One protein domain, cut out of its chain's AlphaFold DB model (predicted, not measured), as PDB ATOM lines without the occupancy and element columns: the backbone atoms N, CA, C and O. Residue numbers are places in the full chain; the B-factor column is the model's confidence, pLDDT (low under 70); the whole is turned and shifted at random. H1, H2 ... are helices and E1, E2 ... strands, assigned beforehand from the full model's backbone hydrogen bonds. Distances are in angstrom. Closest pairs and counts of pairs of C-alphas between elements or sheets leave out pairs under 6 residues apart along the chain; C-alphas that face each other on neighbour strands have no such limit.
ATOM      1  N   GLN A   6      32.886 -13.234 -21.726       94.19
ATOM      2  CA  GLN A   6      34.251 -13.481 -22.165       94.19
ATOM      3  C   GLN A   6      35.125 -13.919 -20.995       94.19
ATOM      4  O   GLN A   6      34.817 -13.656 -19.833       94.19
ATOM      5  N   ILE A   7      36.203 -14.626 -21.314       94.12
ATOM      6  CA  ILE A   7      37.204 -15.074 -20.351       94.12
ATOM      7  C   ILE A   7      38.559 -14.546 -20.806       94.12
ATOM      8  O   ILE A   7      38.940 -14.741 -21.960       94.12
ATOM      9  N   SER A   8      39.279 -13.881 -19.910       93.12
ATOM     10  CA  SER A   8      40.669 -13.496 -20.139       93.12
ATOM     11  C   SER A   8      41.558 -14.733 -20.147       93.12
ATOM     12  O   SER A   8      41.469 -15.578 -19.258       93.12
ATOM     13  N   GLY A   9      42.456 -14.814 -21.126       86.69
ATOM     14  CA  GLY A   9      43.541 -15.785 -21.100       86.69
ATOM     15  C   GLY A   9      44.541 -15.527 -19.987       86.69
ATOM     16  O   GLY A   9      44.618 -14.418 -19.443       86.69
ATOM     17  N   LEU A  10      45.359 -16.548 -19.721       77.06
ATOM     18  CA  LEU A  10      46.441 -16.459 -18.750       77.06
ATOM     19  C   LEU A  10      47.372 -15.289 -19.083       77.06
ATOM     20  O   LEU A  10      47.775 -15.128 -20.240       77.06
ATOM     21  N   ASN A  11      47.729 -14.484 -18.081       68.94
ATOM     22  CA  ASN A  11      48.594 -13.303 -18.250       68.94
ATOM     23  C   ASN A  11      48.125 -12.322 -19.353       68.94
ATOM     24  O   ASN A  11      48.950 -11.688 -20.015       68.94
ATOM     25  N   GLY A  12      46.815 -12.225 -19.603       65.88
ATOM     26  CA  GLY A  12      46.258 -11.335 -20.627       65.88
ATOM     27  C   GLY A  12      46.437 -11.831 -22.066       65.88
ATOM     28  O   GLY A  12      46.328 -11.039 -23.005       65.88
ATOM     29  N   GLN A  13      46.711 -13.127 -22.278       74.56
ATOM     30  CA  GLN A  13      46.742 -13.722 -23.618       74.56
ATOM     31  C   GLN A  13      45.331 -13.865 -24.211       74.56
ATOM     32  O   GLN A  13      44.769 -14.958 -24.282       74.56
ATOM     33  N   GLY A  14      44.787 -12.746 -24.684       85.38
ATOM     34  CA  GLY A  14      43.556 -12.688 -25.468       85.38
ATOM     35  C   GLY A  14      42.265 -12.854 -24.664       85.38
ATOM     36  O   GLY A  14      42.269 -13.056 -23.451       85.38
ATOM     37  N   LEU A  15      41.147 -12.747 -25.387       91.12
ATOM     38  CA  LEU A  15      39.789 -12.914 -24.874       91.12
ATOM     39  C   LEU A  15      39.138 -14.112 -25.560       91.12
ATOM     40  O   LEU A  15      39.121 -14.202 -26.789       91.12
ATOM     41  N   TYR A  16      38.584 -15.015 -24.760       92.94
ATOM     42  CA  TYR A  16      37.899 -16.216 -25.221       92.94
ATOM     43  C   TYR A  16      36.393 -16.037 -25.064       92.94
ATOM     44  O   TYR A  16      35.917 -15.555 -24.038       92.94
ATOM     45  N   SER A  17      35.636 -16.448 -26.078       92.69
ATOM     46  CA  SER A  17      34.172 -16.460 -26.057       92.69
ATOM     47  C   SER A  17      33.692 -17.908 -26.012       92.69
ATOM     48  O   SER A  17      33.503 -18.500 -27.077       92.69
ATOM     49  N   PRO A  18      33.544 -18.504 -24.812       92.56
ATOM     50  CA  PRO A  18      33.078 -19.878 -24.704       92.56
ATOM     51  C   PRO A  18      31.687 -20.020 -25.329       92.56
ATOM     52  O   PRO A  18      30.837 -19.138 -25.200       92.56
ATOM     53  N   ASN A  19      31.443 -21.153 -25.981       91.69
ATOM     54  CA  ASN A  19      30.163 -21.493 -26.607       91.69
ATOM     55  C   ASN A  19      29.411 -22.594 -25.846       91.69
ATOM     56  O   ASN A  19      28.260 -22.896 -26.163       91.69
ATOM     57  N   SER A  20      30.039 -23.203 -24.839       94.19
ATOM     58  CA  SER A  20      29.429 -24.237 -24.001       94.19
ATOM     59  C   SER A  20      29.837 -24.109 -22.534       94.19
ATOM     60  O   SER A  20      30.860 -23.507 -22.209       94.19
ATOM     61  N   ILE A  21      29.048 -24.727 -21.648       95.38
ATOM     62  CA  ILE A  21      29.367 -24.831 -20.218       95.38
ATOM     63  C   ILE A  21      30.711 -25.543 -20.021       95.38
ATOM     64  O   ILE A  21      31.568 -25.022 -19.325       95.38
ATOM     65  N   ASN A  22      30.932 -26.682 -20.685       95.69
ATOM     66  CA  ASN A  22      32.172 -27.451 -20.530       95.69
ATOM     67  C   ASN A  22      33.413 -26.651 -20.954       95.69
ATOM     68  O   ASN A  22      34.453 -26.723 -20.303       95.69
ATOM     69  N   GLU A  23      33.313 -25.893 -22.046       94.81
ATOM     70  CA  GLU A  23      34.397 -25.020 -22.505       94.81
ATOM     71  C   GLU A  23      34.666 -23.902 -21.494       94.81
ATOM     72  O   GLU A  23      35.815 -23.661 -21.136       94.81
ATOM     73  N   MET A  24      33.607 -23.278 -20.973       94.06
ATOM     74  CA  MET A  24      33.706 -22.274 -19.917       94.06
ATOM     75  C   MET A  24      34.388 -22.838 -18.662       94.06
ATOM     76  O   MET A  24      35.341 -22.241 -18.174       94.06
ATOM     77  N   GLU A  25      33.954 -24.003 -18.174       95.38
ATOM     78  CA  GLU A  25      34.538 -24.683 -17.009       95.38
ATOM     79  C   GLU A  25      36.014 -25.042 -17.221       95.38
ATOM     80  O   GLU A  25      36.828 -24.910 -16.306       95.38
ATOM     81  N   THR A  26      36.373 -25.448 -18.443       93.62
ATOM     82  CA  THR A  26      37.761 -25.743 -18.821       93.62
ATOM     83  C   THR A  26      38.627 -24.485 -18.782       93.62
ATOM     84  O   THR A  26      39.737 -24.530 -18.260       93.62
ATOM     85  N   LEU A  27      38.123 -23.362 -19.304       92.44
ATOM     86  CA  LEU A  27      38.850 -22.090 -19.354       92.44
ATOM     87  C   LEU A  27      39.020 -21.448 -17.971       92.44
ATOM     88  O   LEU A  27      40.076 -20.886 -17.694       92.44
ATOM     89  N   ILE A  28      38.010 -21.530 -17.099       92.62
ATOM     90  CA  ILE A  28      38.092 -20.968 -15.739       92.62
ATOM     91  C   ILE A  28      38.757 -21.918 -14.732       92.62
ATOM     92  O   ILE A  28      39.081 -21.495 -13.627       92.62
ATOM     93  N   GLY A  29      38.926 -23.200 -15.076       91.00
ATOM     94  CA  GLY A  29      39.513 -24.210 -14.190       91.00
ATOM     95  C   GLY A  29      38.608 -24.635 -13.025       91.00
ATOM     96  O   GLY A  29      39.102 -25.054 -11.979       91.00
ATOM     97  N   GLY A  30      37.286 -24.531 -13.176       92.94
ATOM     98  CA  GLY A  30      36.325 -24.780 -12.101       92.94
ATOM     99  C   GLY A  30      34.902 -24.978 -12.610       92.94
ATOM    100  O   GLY A  30      34.586 -24.638 -13.746       92.94
ATOM    101  N   LYS A  31      34.030 -25.542 -11.766       96.00
ATOM    102  CA  LYS A  31      32.617 -25.732 -12.120       96.00
ATOM    103  C   LYS A  31      31.853 -24.417 -12.042       96.00
ATOM    104  O   LYS A  31      31.950 -23.711 -11.037       96.00
ATOM    105  N   VAL A  32      31.063 -24.121 -13.069       94.88
ATOM    106  CA  VAL A  32      30.212 -22.926 -13.082       94.88
ATOM    107  C   VAL A  32      28.942 -23.155 -12.268       94.88
ATOM    108  O   VAL A  32      28.438 -24.272 -12.146       94.88
ATOM    109  N   VAL A  33      28.387 -22.079 -11.717       93.75
ATOM    110  CA  VAL A  33      27.079 -22.103 -11.060       93.75
ATOM    111  C   VAL A  33      26.012 -21.811 -12.109       93.75
ATOM    112  O   VAL A  33      26.076 -20.792 -12.791       93.75
ATOM    113  N   LEU A  34      25.017 -22.684 -12.234       92.88
ATOM    114  CA  LEU A  34      23.906 -22.498 -13.169       92.88
ATOM    115  C   LEU A  34      22.785 -21.657 -12.543       92.88
ATOM    116  O   LEU A  34      22.594 -21.662 -11.324       92.88
ATOM    117  N   LEU A  35      22.045 -20.939 -13.386       88.56
ATOM    118  CA  LEU A  35      20.781 -20.310 -13.004       88.56
ATOM    119  C   LEU A  35      19.741 -21.381 -12.671       88.56
ATOM    120  O   LEU A  35      19.796 -22.498 -13.192       88.56
ATOM    121  N   LYS A  36      18.779 -21.037 -11.810       88.31
ATOM    122  CA  LYS A  36      17.701 -21.969 -11.454       88.31
ATOM    123  C   LYS A  36      16.775 -22.211 -12.635       88.31
ATOM    124  O   LYS A  36      16.377 -23.350 -12.871       88.31
ATOM    125  N   GLU A  37      16.475 -21.156 -13.388       87.19
ATOM    126  CA  GLU A  37      15.765 -21.248 -14.657       87.19
ATOM    127  C   GLU A  37      16.682 -20.848 -15.819       87.19
ATOM    128  O   GLU A  37      16.733 -19.673 -16.193       87.19
ATOM    129  N   PRO A  38      17.380 -21.809 -16.451       85.56
ATOM    130  CA  PRO A  38      18.176 -21.527 -17.633       85.56
ATOM    131  C   PRO A  38      17.340 -20.887 -18.748       85.56
ATOM    132  O   PRO A  38      16.232 -21.327 -19.066       85.56
ATOM    133  N   LYS A  39      17.912 -19.878 -19.400       84.25
ATOM    134  CA  LYS A  39      17.383 -19.155 -20.561       84.25
ATOM    135  C   LYS A  39      18.385 -19.255 -21.726       84.25
ATOM    136  O   LYS A  39      19.067 -18.272 -22.027       84.25
ATOM    137  N   PRO A  40      18.495 -20.414 -22.408       84.12
ATOM    138  CA  PRO A  40      19.475 -20.625 -23.481       84.12
ATOM    139  C   PRO A  40      19.412 -19.593 -24.613       84.12
ATOM    140  O   PRO A  40      20.425 -19.288 -25.234       84.12
ATOM    141  N   GLN A  41      18.237 -19.006 -24.846       81.44
ATOM    142  CA  GLN A  41      18.020 -17.940 -25.822       81.44
ATOM    143  C   GLN A  41      18.825 -16.655 -25.546       81.44
ATOM    144  O   GLN A  41      18.961 -15.831 -26.445       81.44
ATOM    145  N   LEU A  42      19.360 -16.472 -24.333       80.12
ATOM    146  CA  LEU A  42      20.219 -15.335 -23.974       80.12
ATOM    147  C   LEU A  42      21.719 -15.684 -24.031       80.12
ATOM    148  O   LEU A  42      22.546 -14.887 -23.585       80.12
ATOM    149  N   GLY A  43      22.076 -16.853 -24.576       85.69
ATOM    150  CA  GLY A  43      23.445 -17.369 -24.607       85.69
ATOM    151  C   GLY A  43      23.896 -17.918 -23.250       85.69
ATOM    152  O   GLY A  43      23.078 -18.186 -22.369       85.69
ATOM    153  N   LEU A  44      25.211 -18.074 -23.062       88.31
ATOM    154  CA  LEU A  44      25.764 -18.615 -21.812       88.31
ATOM    155  C   LEU A  44      25.423 -17.763 -20.585       88.31
ATOM    156  O   LEU A  44      25.135 -18.329 -19.534       88.31
ATOM    157  N   GLY A  45      25.363 -16.431 -20.708       85.62
ATOM    158  CA  GLY A  45      24.928 -15.550 -19.613       85.62
ATOM    159  C   GLY A  45      23.465 -15.726 -19.209       85.62
ATOM    160  O   GLY A  45      23.085 -15.354 -18.105       85.62
ATOM    161  N   GLY A  46      22.650 -16.333 -20.074       85.12
ATOM    162  CA  GLY A  46      21.296 -16.769 -19.748       85.12
ATOM    163  C   GLY A  46      21.216 -18.121 -19.064       85.12
ATOM    164  O   GLY A  46      20.130 -18.520 -18.674       85.12
ATOM    165  N   ILE A  47      22.317 -18.858 -18.952       88.56
ATOM    166  CA  ILE A  47      22.351 -20.202 -18.363       88.56
ATOM    167  C   ILE A  47      23.189 -20.202 -17.080       88.56
ATOM    168  O   ILE A  47      22.864 -20.901 -16.123       88.56
ATOM    169  N   VAL A  48      24.256 -19.408 -17.053       89.31
ATOM    170  CA  VAL A  48      25.239 -19.351 -15.973       89.31
ATOM    171  C   VAL A  48      24.939 -18.183 -15.041       89.31
ATOM    172  O   VAL A  48      24.776 -17.043 -15.469       89.31
ATOM    173  N   ASN A  49      24.939 -18.455 -13.739       91.06
ATOM    174  CA  ASN A  49      24.964 -17.430 -12.710       91.06
ATOM    175  C   ASN A  49      26.400 -16.905 -12.576       91.06
ATOM    176  O   ASN A  49      27.205 -17.419 -11.792       91.06
ATOM    177  N   VAL A  50      26.734 -15.903 -13.391       90.38
ATOM    178  CA  VAL A  50      28.097 -15.361 -13.518       90.38
ATOM    179  C   VAL A  50      28.619 -14.823 -12.183       90.38
ATOM    180  O   VAL A  50      29.748 -15.108 -11.796       90.38
ATOM    181  N   PHE A  51      27.768 -14.133 -11.427       90.25
ATOM    182  CA  PHE A  51      28.111 -13.553 -10.131       90.25
ATOM    183  C   PHE A  51      28.436 -14.607  -9.072       90.25
ATOM    184  O   PHE A  51      29.478 -14.545  -8.417       90.25
ATOM    185  N   ARG A  52      27.571 -15.618  -8.920       90.06
ATOM    186  CA  ARG A  52      27.836 -16.719  -7.986       90.06
ATOM    187  C   ARG A  52      29.035 -17.544  -8.404       90.06
ATOM    188  O   ARG A  52      29.799 -17.944  -7.536       90.06
ATOM    189  N   THR A  53      29.206 -17.770  -9.703       92.62
ATOM    190  CA  THR A  53      30.392 -18.445 -10.237       92.62
ATOM    191  C   THR A  53      31.656 -17.699  -9.823       92.62
ATOM    192  O   THR A  53      32.540 -18.302  -9.221       92.62
ATOM    193  N   ALA A  54      31.699 -16.379 -10.041       91.44
ATOM    194  CA  ALA A  54      32.832 -15.542  -9.662       91.44
ATOM    195  C   ALA A  54      33.135 -15.615  -8.156       91.44
ATOM    196  O   ALA A  54      34.281 -15.784  -7.749       91.44
ATOM    197  N   LYS A  55      32.095 -15.570  -7.317       89.50
ATOM    198  CA  LYS A  55      32.235 -15.651  -5.858       89.50
ATOM    199  C   LYS A  55      32.674 -17.022  -5.350       89.50
ATOM    200  O   LYS A  55      33.590 -17.088  -4.539       89.50
ATOM    201  N   VAL A  56      32.049 -18.104  -5.813       91.12
ATOM    202  CA  VAL A  56      32.374 -19.478  -5.385       91.12
ATOM    203  C   VAL A  56      33.801 -19.852  -5.774       91.12
ATOM    204  O   VAL A  56      34.495 -20.499  -4.994       91.12
ATOM    205  N   LEU A  57      34.238 -19.430  -6.960       91.94
ATOM    206  CA  LEU A  57      35.587 -19.694  -7.455       91.94
ATOM    207  C   LEU A  57      36.609 -18.636  -7.003       91.94
ATOM    208  O   LEU A  57      37.797 -18.809  -7.243       91.94
ATOM    209  N   ASN A  58      36.165 -17.568  -6.327       92.06
ATOM    210  CA  ASN A  58      36.983 -16.420  -5.925       92.06
ATOM    211  C   ASN A  58      37.766 -15.773  -7.091       92.06
ATOM    212  O   ASN A  58      38.887 -15.297  -6.905       92.06
ATOM    213  N   ILE A  59      37.166 -15.732  -8.283       92.25
ATOM    214  CA  ILE A  59      37.763 -15.184  -9.511       92.25
ATOM    215  C   ILE A  59      37.219 -13.791  -9.815       92.25
ATOM    216  O   ILE A  59      36.075 -13.467  -9.497       92.25
ATOM    217  N   HIS A  60      38.038 -12.955 -10.436       92.88
ATOM    218  CA  HIS A  60      37.656 -11.602 -10.791       92.88
ATOM    219  C   HIS A  60      36.621 -11.582 -11.921       92.88
ATOM    220  O   HIS A  60      36.633 -12.414 -12.831       92.88
ATOM    221  N   LEU A  61      35.711 -10.615 -11.832       92.50
ATOM    222  CA  LEU A  61      34.617 -10.403 -12.765       92.50
ATOM    223  C   LEU A  61      34.496  -8.908 -13.035       92.50
ATOM    224  O   LEU A  61      34.137  -8.151 -12.130       92.50
ATOM    225  N   ASP A  62      34.734  -8.526 -14.281       91.81
ATOM    226  CA  ASP A  62      34.461  -7.195 -14.797       91.81
ATOM    227  C   ASP A  62      33.084  -7.145 -15.464       91.81
ATOM    228  O   ASP A  62      32.574  -8.128 -16.019       91.81
ATOM    229  N   ILE A  63      32.469  -5.968 -15.385       90.44
ATOM    230  CA  ILE A  63      31.150  -5.678 -15.942       90.44
ATOM    231  C   ILE A  63      31.362  -4.664 -17.054       90.44
ATOM    232  O   ILE A  63      31.801  -3.547 -16.791       90.44
ATOM    233  N   GLY A  64      31.058  -5.084 -18.279       87.38
ATOM    234  CA  GLY A  64      31.269  -4.268 -19.464       87.38
ATOM    235  C   GLY A  64      30.372  -3.041 -19.445       87.38
ATOM    236  O   GLY A  64      29.295  -3.031 -18.830       87.38
ATOM    237  N   ASP A  65      30.804  -1.994 -20.122       81.38
ATOM    238  CA  ASP A  65      29.959  -0.838 -20.364       81.38
ATOM    239  C   ASP A  65      29.384  -0.852 -21.791       81.38
ATOM    240  O   ASP A  65      29.240  -1.891 -22.433       81.38
ATOM    241  N   LYS A  66      28.925   0.305 -22.261       73.81
ATOM    242  CA  LYS A  66      28.311   0.461 -23.588       73.81
ATOM    243  C   LYS A  66      29.318   0.352 -24.743       73.81
ATOM    244  O   LYS A  66      28.880   0.187 -25.880       73.81
ATOM    245  N   ASP A  67      30.606   0.524 -24.460       78.75
ATOM    246  CA  ASP A  67      31.684   0.562 -25.441       78.75
ATOM    247  C   ASP A  67      32.373  -0.818 -25.553       78.75
ATOM    248  O   ASP A  67      33.064  -1.087 -26.540       78.75
ATOM    249  N   ASP A  68      32.111  -1.727 -24.606       82.44
ATOM    250  CA  ASP A  68      32.589  -3.109 -24.622       82.44
ATOM    251  C   ASP A  68      31.761  -4.029 -25.536       82.44
ATOM    252  O   ASP A  68      30.533  -3.968 -25.629       82.44
ATOM    253  N   THR A  69      32.445  -4.971 -26.194       82.75
ATOM    254  CA  THR A  69      31.801  -6.024 -27.003       82.75
ATOM    255  C   THR A  69      31.283  -7.196 -26.166       82.75
ATOM    256  O   THR A  69      30.697  -8.138 -26.704       82.75
ATOM    257  N   TRP A  70      31.542  -7.178 -24.862       87.25
ATOM    258  CA  TRP A  70      31.194  -8.211 -23.897       87.25
ATOM    259  C   TRP A  70      30.385  -7.594 -22.762       87.25
ATOM    260  O   TRP A  70      30.539  -6.424 -22.437       87.25
ATOM    261  N   GLY A  71      29.501  -8.389 -22.164       87.88
ATOM    262  CA  GLY A  71      28.727  -7.937 -21.016       87.88
ATOM    263  C   GLY A  71      29.410  -8.236 -19.690       87.88
ATOM    264  O   GLY A  71      29.420  -7.409 -18.781       87.88
ATOM    265  N   PHE A  72      30.037  -9.408 -19.608       92.12
ATOM    266  CA  PHE A  72      30.798  -9.851 -18.448       92.12
ATOM    267  C   PHE A  72      32.143 -10.424 -18.879       92.12
ATOM    268  O   PHE A  72      32.191 -11.248 -19.795       92.12
ATOM    269  N   LEU A  73      33.208 -10.031 -18.188       93.62
ATOM    270  CA  LEU A  73      34.557 -10.540 -18.407       93.62
ATOM    271  C   LEU A  73      35.043 -11.245 -17.146       93.62
ATOM    272  O   LEU A  73      35.177 -10.639 -16.089       93.62
ATOM    273  N   ILE A  74      35.314 -12.538 -17.259       93.88
ATOM    274  CA  ILE A  74      35.925 -13.326 -16.193       93.88
ATOM    275  C   ILE A  74      37.438 -13.269 -16.363       93.88
ATOM    276  O   ILE A  74      37.947 -13.550 -17.448       93.88
ATOM    277  N   ILE A  75      38.158 -12.963 -15.287       93.25
ATOM    278  CA  ILE A  75      39.623 -12.979 -15.258       93.25
ATOM    279  C   ILE A  75      40.051 -14.049 -14.244       93.25
ATOM    280  O   ILE A  75      40.116 -13.759 -13.048       93.25
ATOM    281  N   PRO A  76      40.292 -15.302 -14.690       91.38
ATOM    282  CA  PRO A  76      40.542 -16.432 -13.789       91.38
ATOM    283  C   PRO A  76      41.790 -16.268 -12.913       91.38
ATOM    284  O   PRO A  76      41.823 -16.773 -11.796       91.38
ATOM    285  N   ASP A  77      42.793 -15.539 -13.409       89.56
ATOM    286  CA  ASP A  77      44.074 -15.313 -12.721       89.56
ATOM    287  C   ASP A  77      44.000 -14.272 -11.603       89.56
ATOM    288  O   ASP A  77      44.936 -14.127 -10.813       89.56
ATOM    289  N   GLU A  78      42.909 -13.514 -11.539       90.56
ATOM    290  CA  GLU A  78      42.740 -12.455 -10.562       90.56
ATOM    291  C   GLU A  78      41.715 -12.838  -9.503       90.56
ATOM    292  O   GLU A  78      40.691 -13.458  -9.777       90.56
ATOM    293  N   THR A  79      41.965 -12.412  -8.267       90.75
ATOM    294  CA  THR A  79      41.018 -12.615  -7.171       90.75
ATOM    295  C   THR A  79      39.833 -11.663  -7.279       90.75
ATOM    296  O   THR A  79      39.987 -10.490  -7.644       90.75
ATOM    297  N   LEU A  80      38.661 -12.131  -6.852       88.31
ATOM    298  CA  LEU A  80      37.445 -11.326  -6.786       88.31
ATOM    299  C   LEU A  80      37.667 -10.002  -6.029       88.31
ATOM    300  O   LEU A  80      37.996  -9.981  -4.842       88.31
ATOM    301  N   ARG A  81      37.413  -8.870  -6.698       86.06
ATOM    302  CA  ARG A  81      37.466  -7.534  -6.080       86.06
ATOM    303  C   ARG A  81      36.053  -7.074  -5.735       86.06
ATOM    304  O   ARG A  81      35.420  -6.347  -6.498       86.06
ATOM    305  N   VAL A  82      35.572  -7.478  -4.561       78.88
ATOM    306  CA  VAL A  82      34.182  -7.253  -4.105       78.88
ATOM    307  C   VAL A  82      33.740  -5.788  -4.215       78.88
ATOM    308  O   VAL A  82      32.651  -5.500  -4.711       78.88
ATOM    309  N   ASN A  83      34.599  -4.850  -3.807       78.31
ATOM    310  CA  ASN A  83      34.287  -3.418  -3.863       78.31
ATOM    311  C   ASN A  83      34.097  -2.909  -5.299       78.31
ATOM    312  O   ASN A  83      33.244  -2.055  -5.517       78.31
ATOM    313  N   GLY A  84      34.865  -3.439  -6.258       75.62
ATOM    314  CA  GLY A  84      34.748  -3.075  -7.670       75.62
ATOM    315  C   GLY A  84      33.406  -3.522  -8.236       75.62
ATOM    316  O   GLY A  84      32.650  -2.699  -8.735       75.62
ATOM    317  N   ILE A  85      33.049  -4.792  -8.034       81.00
ATOM    318  CA  ILE A  85      31.790  -5.375  -8.528       81.00
ATOM    319  C   ILE A  85      30.565  -4.612  -8.018       81.00
ATOM    320  O   ILE A  85      29.628  -4.368  -8.774       81.00
ATOM    321  N   LYS A  86      30.581  -4.174  -6.755       80.38
ATOM    322  CA  LYS A  86      29.489  -3.377  -6.186       80.38
ATOM    323  C   LYS A  86      29.294  -2.041  -6.903       80.38
ATOM    324  O   LYS A  86      28.157  -1.630  -7.123       80.38
ATOM    325  N   SER A  87      30.377  -1.354  -7.261       82.81
ATOM    326  CA  SER A  87      30.293  -0.069  -7.964       82.81
ATOM    327  C   SER A  87      29.593  -0.174  -9.320       82.81
ATOM    328  O   SER A  87      29.064   0.830  -9.786       82.81
ATOM    329  N   PHE A  88      29.535  -1.377  -9.895       84.38
ATOM    330  CA  PHE A  88      28.889  -1.679 -11.170       84.38
ATOM    331  C   PHE A  88      27.553  -2.427 -11.019       84.38
ATOM    332  O   PHE A  88      27.037  -2.958 -12.001       84.38
ATOM    333  N   GLU A  89      26.956  -2.485  -9.818       86.69
ATOM    334  CA  GLU A  89      25.658  -3.147  -9.590       86.69
ATOM    335  C   GLU A  89      24.595  -2.645 -10.576       86.69
ATOM    336  O   GLU A  89      23.868  -3.429 -11.188       86.69
ATOM    337  N   ARG A  90      24.515  -1.324 -10.766       86.56
ATOM    338  CA  ARG A  90      23.524  -0.715 -11.653       86.56
ATOM    339  C   ARG A  90      23.740  -1.149 -13.099       86.56
ATOM    340  O   ARG A  90      22.771  -1.496 -13.767       86.56
ATOM    341  N   GLU A  91      24.980  -1.128 -13.570       87.88
ATOM    342  CA  GLU A  91      25.382  -1.524 -14.918       87.88
ATOM    343  C   GLU A  91      25.110  -3.017 -15.147       87.88
ATOM    344  O   GLU A  91      24.463  -3.375 -16.131       87.88
ATOM    345  N   ALA A  92      25.461  -3.878 -14.188       87.00
ATOM    346  CA  ALA A  92      25.154  -5.307 -14.212       87.00
ATOM    347  C   ALA A  92      23.645  -5.577 -14.311       87.00
ATOM    348  O   ALA A  92      23.193  -6.300 -15.202       87.00
ATOM    349  N   LEU A  93      22.843  -4.970 -13.430       85.94
ATOM    350  CA  LEU A  93      21.385  -5.122 -13.452       85.94
ATOM    351  C   LEU A  93      20.783  -4.569 -14.748       85.94
ATOM    352  O   LEU A  93      19.812  -5.122 -15.269       85.94
ATOM    353  N   TRP A  94      21.345  -3.487 -15.285       84.75
ATOM    354  CA  TRP A  94      20.903  -2.898 -16.541       84.75
ATOM    355  C   TRP A  94      21.181  -3.816 -17.733       84.75
ATOM    356  O   TRP A  94      20.274  -4.056 -18.533       84.75
ATOM    357  N   GLN A  95      22.379  -4.394 -17.818       84.06
ATOM    358  CA  GLN A  95      22.734  -5.371 -18.845       84.06
ATOM    359  C   GLN A  95      21.844  -6.618 -18.794       84.06
ATOM    360  O   GLN A  95      21.286  -7.028 -19.814       84.06
ATOM    361  N   ILE A  96      21.627  -7.172 -17.597       82.44
ATOM    362  CA  ILE A  96      20.726  -8.311 -17.374       82.44
ATOM    363  C   ILE A  96      19.323  -8.006 -17.902       82.44
ATOM    364  O   ILE A  96      18.754  -8.783 -18.674       82.44
ATOM    365  N   ARG A  97      18.779  -6.839 -17.540       78.88
ATOM    366  CA  ARG A  97      17.427  -6.422 -17.933       78.88
ATOM    367  C   ARG A  97      17.288  -6.156 -19.431       78.88
ATOM    368  O   ARG A  97      16.216  -6.415 -19.967       78.88
ATOM    369  N   ARG A  98      18.329  -5.652 -20.105       78.50
ATOM    370  CA  ARG A  98      18.301  -5.290 -21.539       78.50
ATOM    371  C   ARG A  98      18.819  -6.375 -22.481       78.50
ATOM    372  O   ARG A  98      18.885  -6.148 -23.692       78.50
ATOM    373  N   SER A  99      19.137  -7.555 -21.954       72.88
ATOM    374  CA  SER A  99      19.639  -8.692 -22.734       72.88
ATOM    375  C   SER A  99      18.699  -9.166 -23.868       72.88
ATOM    376  O   SER A  99      19.080  -9.906 -24.773       72.88
ATOM    377  N   TYR A 100      17.467  -8.668 -23.891       65.00
ATOM    378  CA  TYR A 100      16.476  -8.773 -24.961       65.00
ATOM    379  C   TYR A 100      15.505  -7.607 -24.710       65.00
ATOM    380  O   TYR A 100      15.102  -7.338 -23.584       65.00
ATOM    381  N   THR A 101      15.247  -6.792 -25.718       55.31
ATOM    382  CA  THR A 101      14.981  -5.360 -25.516       55.31
ATOM    383  C   THR A 101      13.577  -4.948 -25.049       55.31
ATOM    384  O   THR A 101      13.310  -3.756 -25.093       55.31
ATOM    385  N   ASP A 102      12.738  -5.834 -24.492       50.28
ATOM    386  CA  ASP A 102      11.392  -5.489 -23.985       50.28
ATOM    387  C   ASP A 102      10.984  -6.316 -22.720       50.28
ATOM    388  O   ASP A 102      10.307  -7.321 -22.865       50.28
ATOM    389  N   TYR A 103      11.383  -5.911 -21.490       54.03
ATOM    390  CA  TYR A 103      10.933  -6.364 -20.120       54.03
ATOM    391  C   TYR A 103      10.864  -7.899 -19.747       54.03
ATOM    392  O   TYR A 103      10.599  -8.755 -20.577       54.03
ATOM    393  N   PRO A 104      11.051  -8.284 -18.452       60.59
ATOM    394  CA  PRO A 104      11.931  -9.366 -17.963       60.59
ATOM    395  C   PRO A 104      11.615 -10.798 -18.486       60.59
ATOM    396  O   PRO A 104      10.647 -11.411 -18.047       60.59
ATOM    397  N   LEU A 105      12.490 -11.396 -19.308       66.12
ATOM    398  CA  LEU A 105      12.633 -12.858 -19.487       66.12
ATOM    399  C   LEU A 105      13.376 -13.510 -18.311       66.12
ATOM    400  O   LEU A 105      13.357 -14.736 -18.179       66.12
ATOM    401  N   TRP A 106      14.053 -12.715 -17.477       76.25
ATOM    402  CA  TRP A 106      14.630 -13.227 -16.240       76.25
ATOM    403  C   TRP A 106      13.513 -13.648 -15.299       76.25
ATOM    404  O   TRP A 106      12.555 -12.901 -15.080       76.25
ATOM    405  N   SER A 107      13.647 -14.855 -14.749       75.94
ATOM    406  CA  SER A 107      12.736 -15.312 -13.713       75.94
ATOM    407  C   SER A 107      12.836 -14.359 -12.522       75.94
ATOM    408  O   SER A 107      13.897 -13.786 -12.242       75.94
ATOM    409  N   LYS A 108      11.722 -14.172 -11.812       81.56
ATOM    410  CA  LYS A 108      11.732 -13.379 -10.582       81.56
ATOM    411  C   LYS A 108      12.754 -13.940  -9.590       81.56
ATOM    412  O   LYS A 108      13.453 -13.171  -8.947       81.56
ATOM    413  N   GLU A 109      12.873 -15.264  -9.518       83.62
ATOM    414  CA  GLU A 109      13.812 -15.931  -8.621       83.62
ATOM    415  C   GLU A 109      15.270 -15.622  -8.948       83.62
ATOM    416  O   GLU A 109      16.015 -15.279  -8.040       83.62
ATOM    417  N   ASP A 110      15.683 -15.719 -10.213       81.75
ATOM    418  CA  ASP A 110      17.070 -15.451 -10.615       81.75
ATOM    419  C   ASP A 110      17.406 -13.959 -10.487       81.75
ATOM    420  O   ASP A 110      18.527 -13.585 -10.124       81.75
ATOM    421  N   TYR A 111      16.422 -13.088 -10.739       82.88
ATOM    422  CA  TYR A 111      16.566 -11.653 -10.521       82.88
ATOM    423  C   TYR A 111      16.749 -11.337  -9.031       82.88
ATOM    424  O   TYR A 111      17.713 -10.664  -8.657       82.88
ATOM    425  N   ASP A 112      15.867 -11.861  -8.179       85.44
ATOM    426  CA  ASP A 112      15.945 -11.691  -6.728       85.44
ATOM    427  C   ASP A 112      17.248 -12.301  -6.185       85.44
ATOM    428  O   ASP A 112      17.886 -11.707  -5.320       85.44
ATOM    429  N   ASP A 113      17.699 -13.434  -6.731       84.50
ATOM    430  CA  ASP A 113      18.970 -14.077  -6.384       84.50
ATOM    431  C   ASP A 113      20.184 -13.206  -6.732       84.50
ATOM    432  O   ASP A 113      21.126 -13.109  -5.946       84.50
ATOM    433  N   THR A 114      20.141 -12.516  -7.875       85.06
ATOM    434  CA  THR A 114      21.193 -11.582  -8.300       85.06
ATOM    435  C   THR A 114      21.222 -10.334  -7.421       85.06
ATOM    436  O   THR A 114      22.283  -9.921  -6.963       85.06
ATOM    437  N   VAL A 115      20.063  -9.747  -7.115       85.25
ATOM    438  CA  VAL A 115      19.982  -8.616  -6.172       85.25
ATOM    439  C   VAL A 115      20.471  -9.042  -4.784       85.25
ATOM    440  O   VAL A 115      21.228  -8.325  -4.119       85.25
ATOM    441  N   LYS A 116      20.088 -10.249  -4.355       85.50
ATOM    442  CA  LYS A 116      20.539 -10.834  -3.096       85.50
ATOM    443  C   LYS A 116      22.046 -11.050  -3.093       85.50
ATOM    444  O   LYS A 116      22.656 -10.758  -2.076       85.50
ATOM    445  N   PHE A 117      22.658 -11.465  -4.200       85.44
ATOM    446  CA  PHE A 117      24.113 -11.577  -4.322       85.44
ATOM    447  C   PHE A 117      24.823 -10.254  -3.999       85.44
ATOM    448  O   PHE A 117      25.709 -10.240  -3.144       85.44
ATOM    449  N   PHE A 118      24.405  -9.136  -4.609       83.00
ATOM    450  CA  PHE A 118      24.997  -7.822  -4.322       83.00
ATOM    451  C   PHE A 118      24.763  -7.396  -2.868       83.00
ATOM    452  O   PHE A 118      25.649  -6.817  -2.243       83.00
ATOM    453  N   THR A 119      23.611  -7.750  -2.295       80.06
ATOM    454  CA  THR A 119      23.307  -7.493  -0.879       80.06
ATOM    455  C   THR A 119      24.159  -8.358   0.060       80.06
ATOM    456  O   THR A 119      24.707  -7.867   1.041       80.06
ATOM    457  N   GLU A 120      24.322  -9.647  -0.224       78.50
ATOM    458  CA  GLU A 120      25.111 -10.589   0.578       78.50
ATOM    459  C   GLU A 120      26.605 -10.281   0.521       78.50
ATOM    460  O   GLU A 120      27.265 -10.355   1.554       78.50
ATOM    461  N   LEU A 121      27.128  -9.856  -0.635       73.12
ATOM    462  CA  LEU A 121      28.498  -9.347  -0.749       73.12
ATOM    463  C   LEU A 121      28.789  -8.211   0.245       73.12
ATOM    464  O   LEU A 121      29.931  -8.042   0.658       73.12
ATOM    465  N   THR A 122      27.779  -7.431   0.651       58.50
ATOM    466  CA  THR A 122      27.952  -6.364   1.653       58.50
ATOM    467  C   THR A 122      27.914  -6.844   3.102       58.50
ATOM    468  O   THR A 122      28.380  -6.125   3.981       58.50
ATOM    469  N   ASN A 123      27.370  -8.040   3.349       58.22
ATOM    470  CA  ASN A 123      27.155  -8.589   4.688       58.22
ATOM    471  C   ASN A 123      28.153  -9.695   5.057       58.22
ATOM    472  O   ASN A 123      28.139 -10.168   6.195       58.22
TER     473      ASN A 123
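Overview. This is residues 6 to 123 of the 143 residues of an uncharacterized protein of Acinetobacter johnsonii (UniProt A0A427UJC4). A small three-stranded sheet makes one end of this domain, with helix H2 over it; at the other end H4 and H5 run opposite ways, nearly parallel in line but only loosely together. H1 lies near E1 and E3, H3 lies near E2, and between H1 and H2 the chain, residues 29 to 49, makes a long loop towards the H4 and H5 end and back. The printed part has 118 residues, with five named helices and three named strands in the order E1 H1 H2 E2 E3 H3 H4 H5; the sheet runs E1 E3 E2 and is mixed. The class is mixed, helices and strands. The whole is compact, with a radius of gyration of the C-alphas of 13.4 A, and rounded, with spans of 38 by 33 by 29 A.

Along the chain. E1, residues 6 to 8, begins at C-alpha 6 (34.251, -13.481, -22.165). H1 is residues 21 to 28 and H2 residues 50 to 57. E2, residues 59 to 63, is 13.2 A long; E3, residues 72 to 79, is 15.5 A long and bends by 89 degrees at residue 76. H3 is residues 82 to 87. H4, residues 89 to 98, measures 14.2 A. H5, residues 108 to 123, measures 22.2 A and ends at C-alpha 123 (27.155, -8.589, 4.688).

Arrangement. E1 and E3 are parallel, with N 8 and O 74 2.8 A apart, within hydrogen-bond range. E2 and E3 form an antiparallel hairpin, with N 62 and O 73 2.8 A apart. Residues 7 to 8 of E1 also pair antiparallel with residues 15 to 16. H2 is on the sheet at a height of 8.6 A, over E2 and only just not over E3, on which 2 of its 8 C-alphas fall; it runs along the strands, at 10 degrees to E2 on the local plane. The closest C-alphas of H2 and E2 are those of Ala 54 and Leu 61, 6.3 A apart. H1, H3 and H4 only graze the sheet; the closest C-alphas of H4 and E2, for instance, are those of Ala 92 and Ile 63, 6.3 A apart. H5 is not on the sheet. H2 and H5 only just touch, with 3 pairs of C-alphas within 8 A, through residues 114 to 117 of H5 alone; Phe 51 and Phe 117 have the closest C-alphas, 7.3 A apart. H4 and H5 are close but not clearly touching, at a shallow tilt of 10 degrees, opposite ways; their closest C-alphas, of Glu 89 and Phe 118, are 7.1 A apart. H1 and H2 are apart. In H1, H2, H3 and H4 every O i to N i+4 pair is within hydrogen-bond range; in H5, 10 of 12 are.

Size, cuts and confidence. The two C-alphas farthest apart, of Asn 11 and Asp 102, are 38.4 A apart. The printed part has no cut. The links E1 to H1 and H1 to H2 are long. Mean pLDDT of the printed part is 84.8; residues 11 to 12, 100 to 105 and 122 to 123 are under 70.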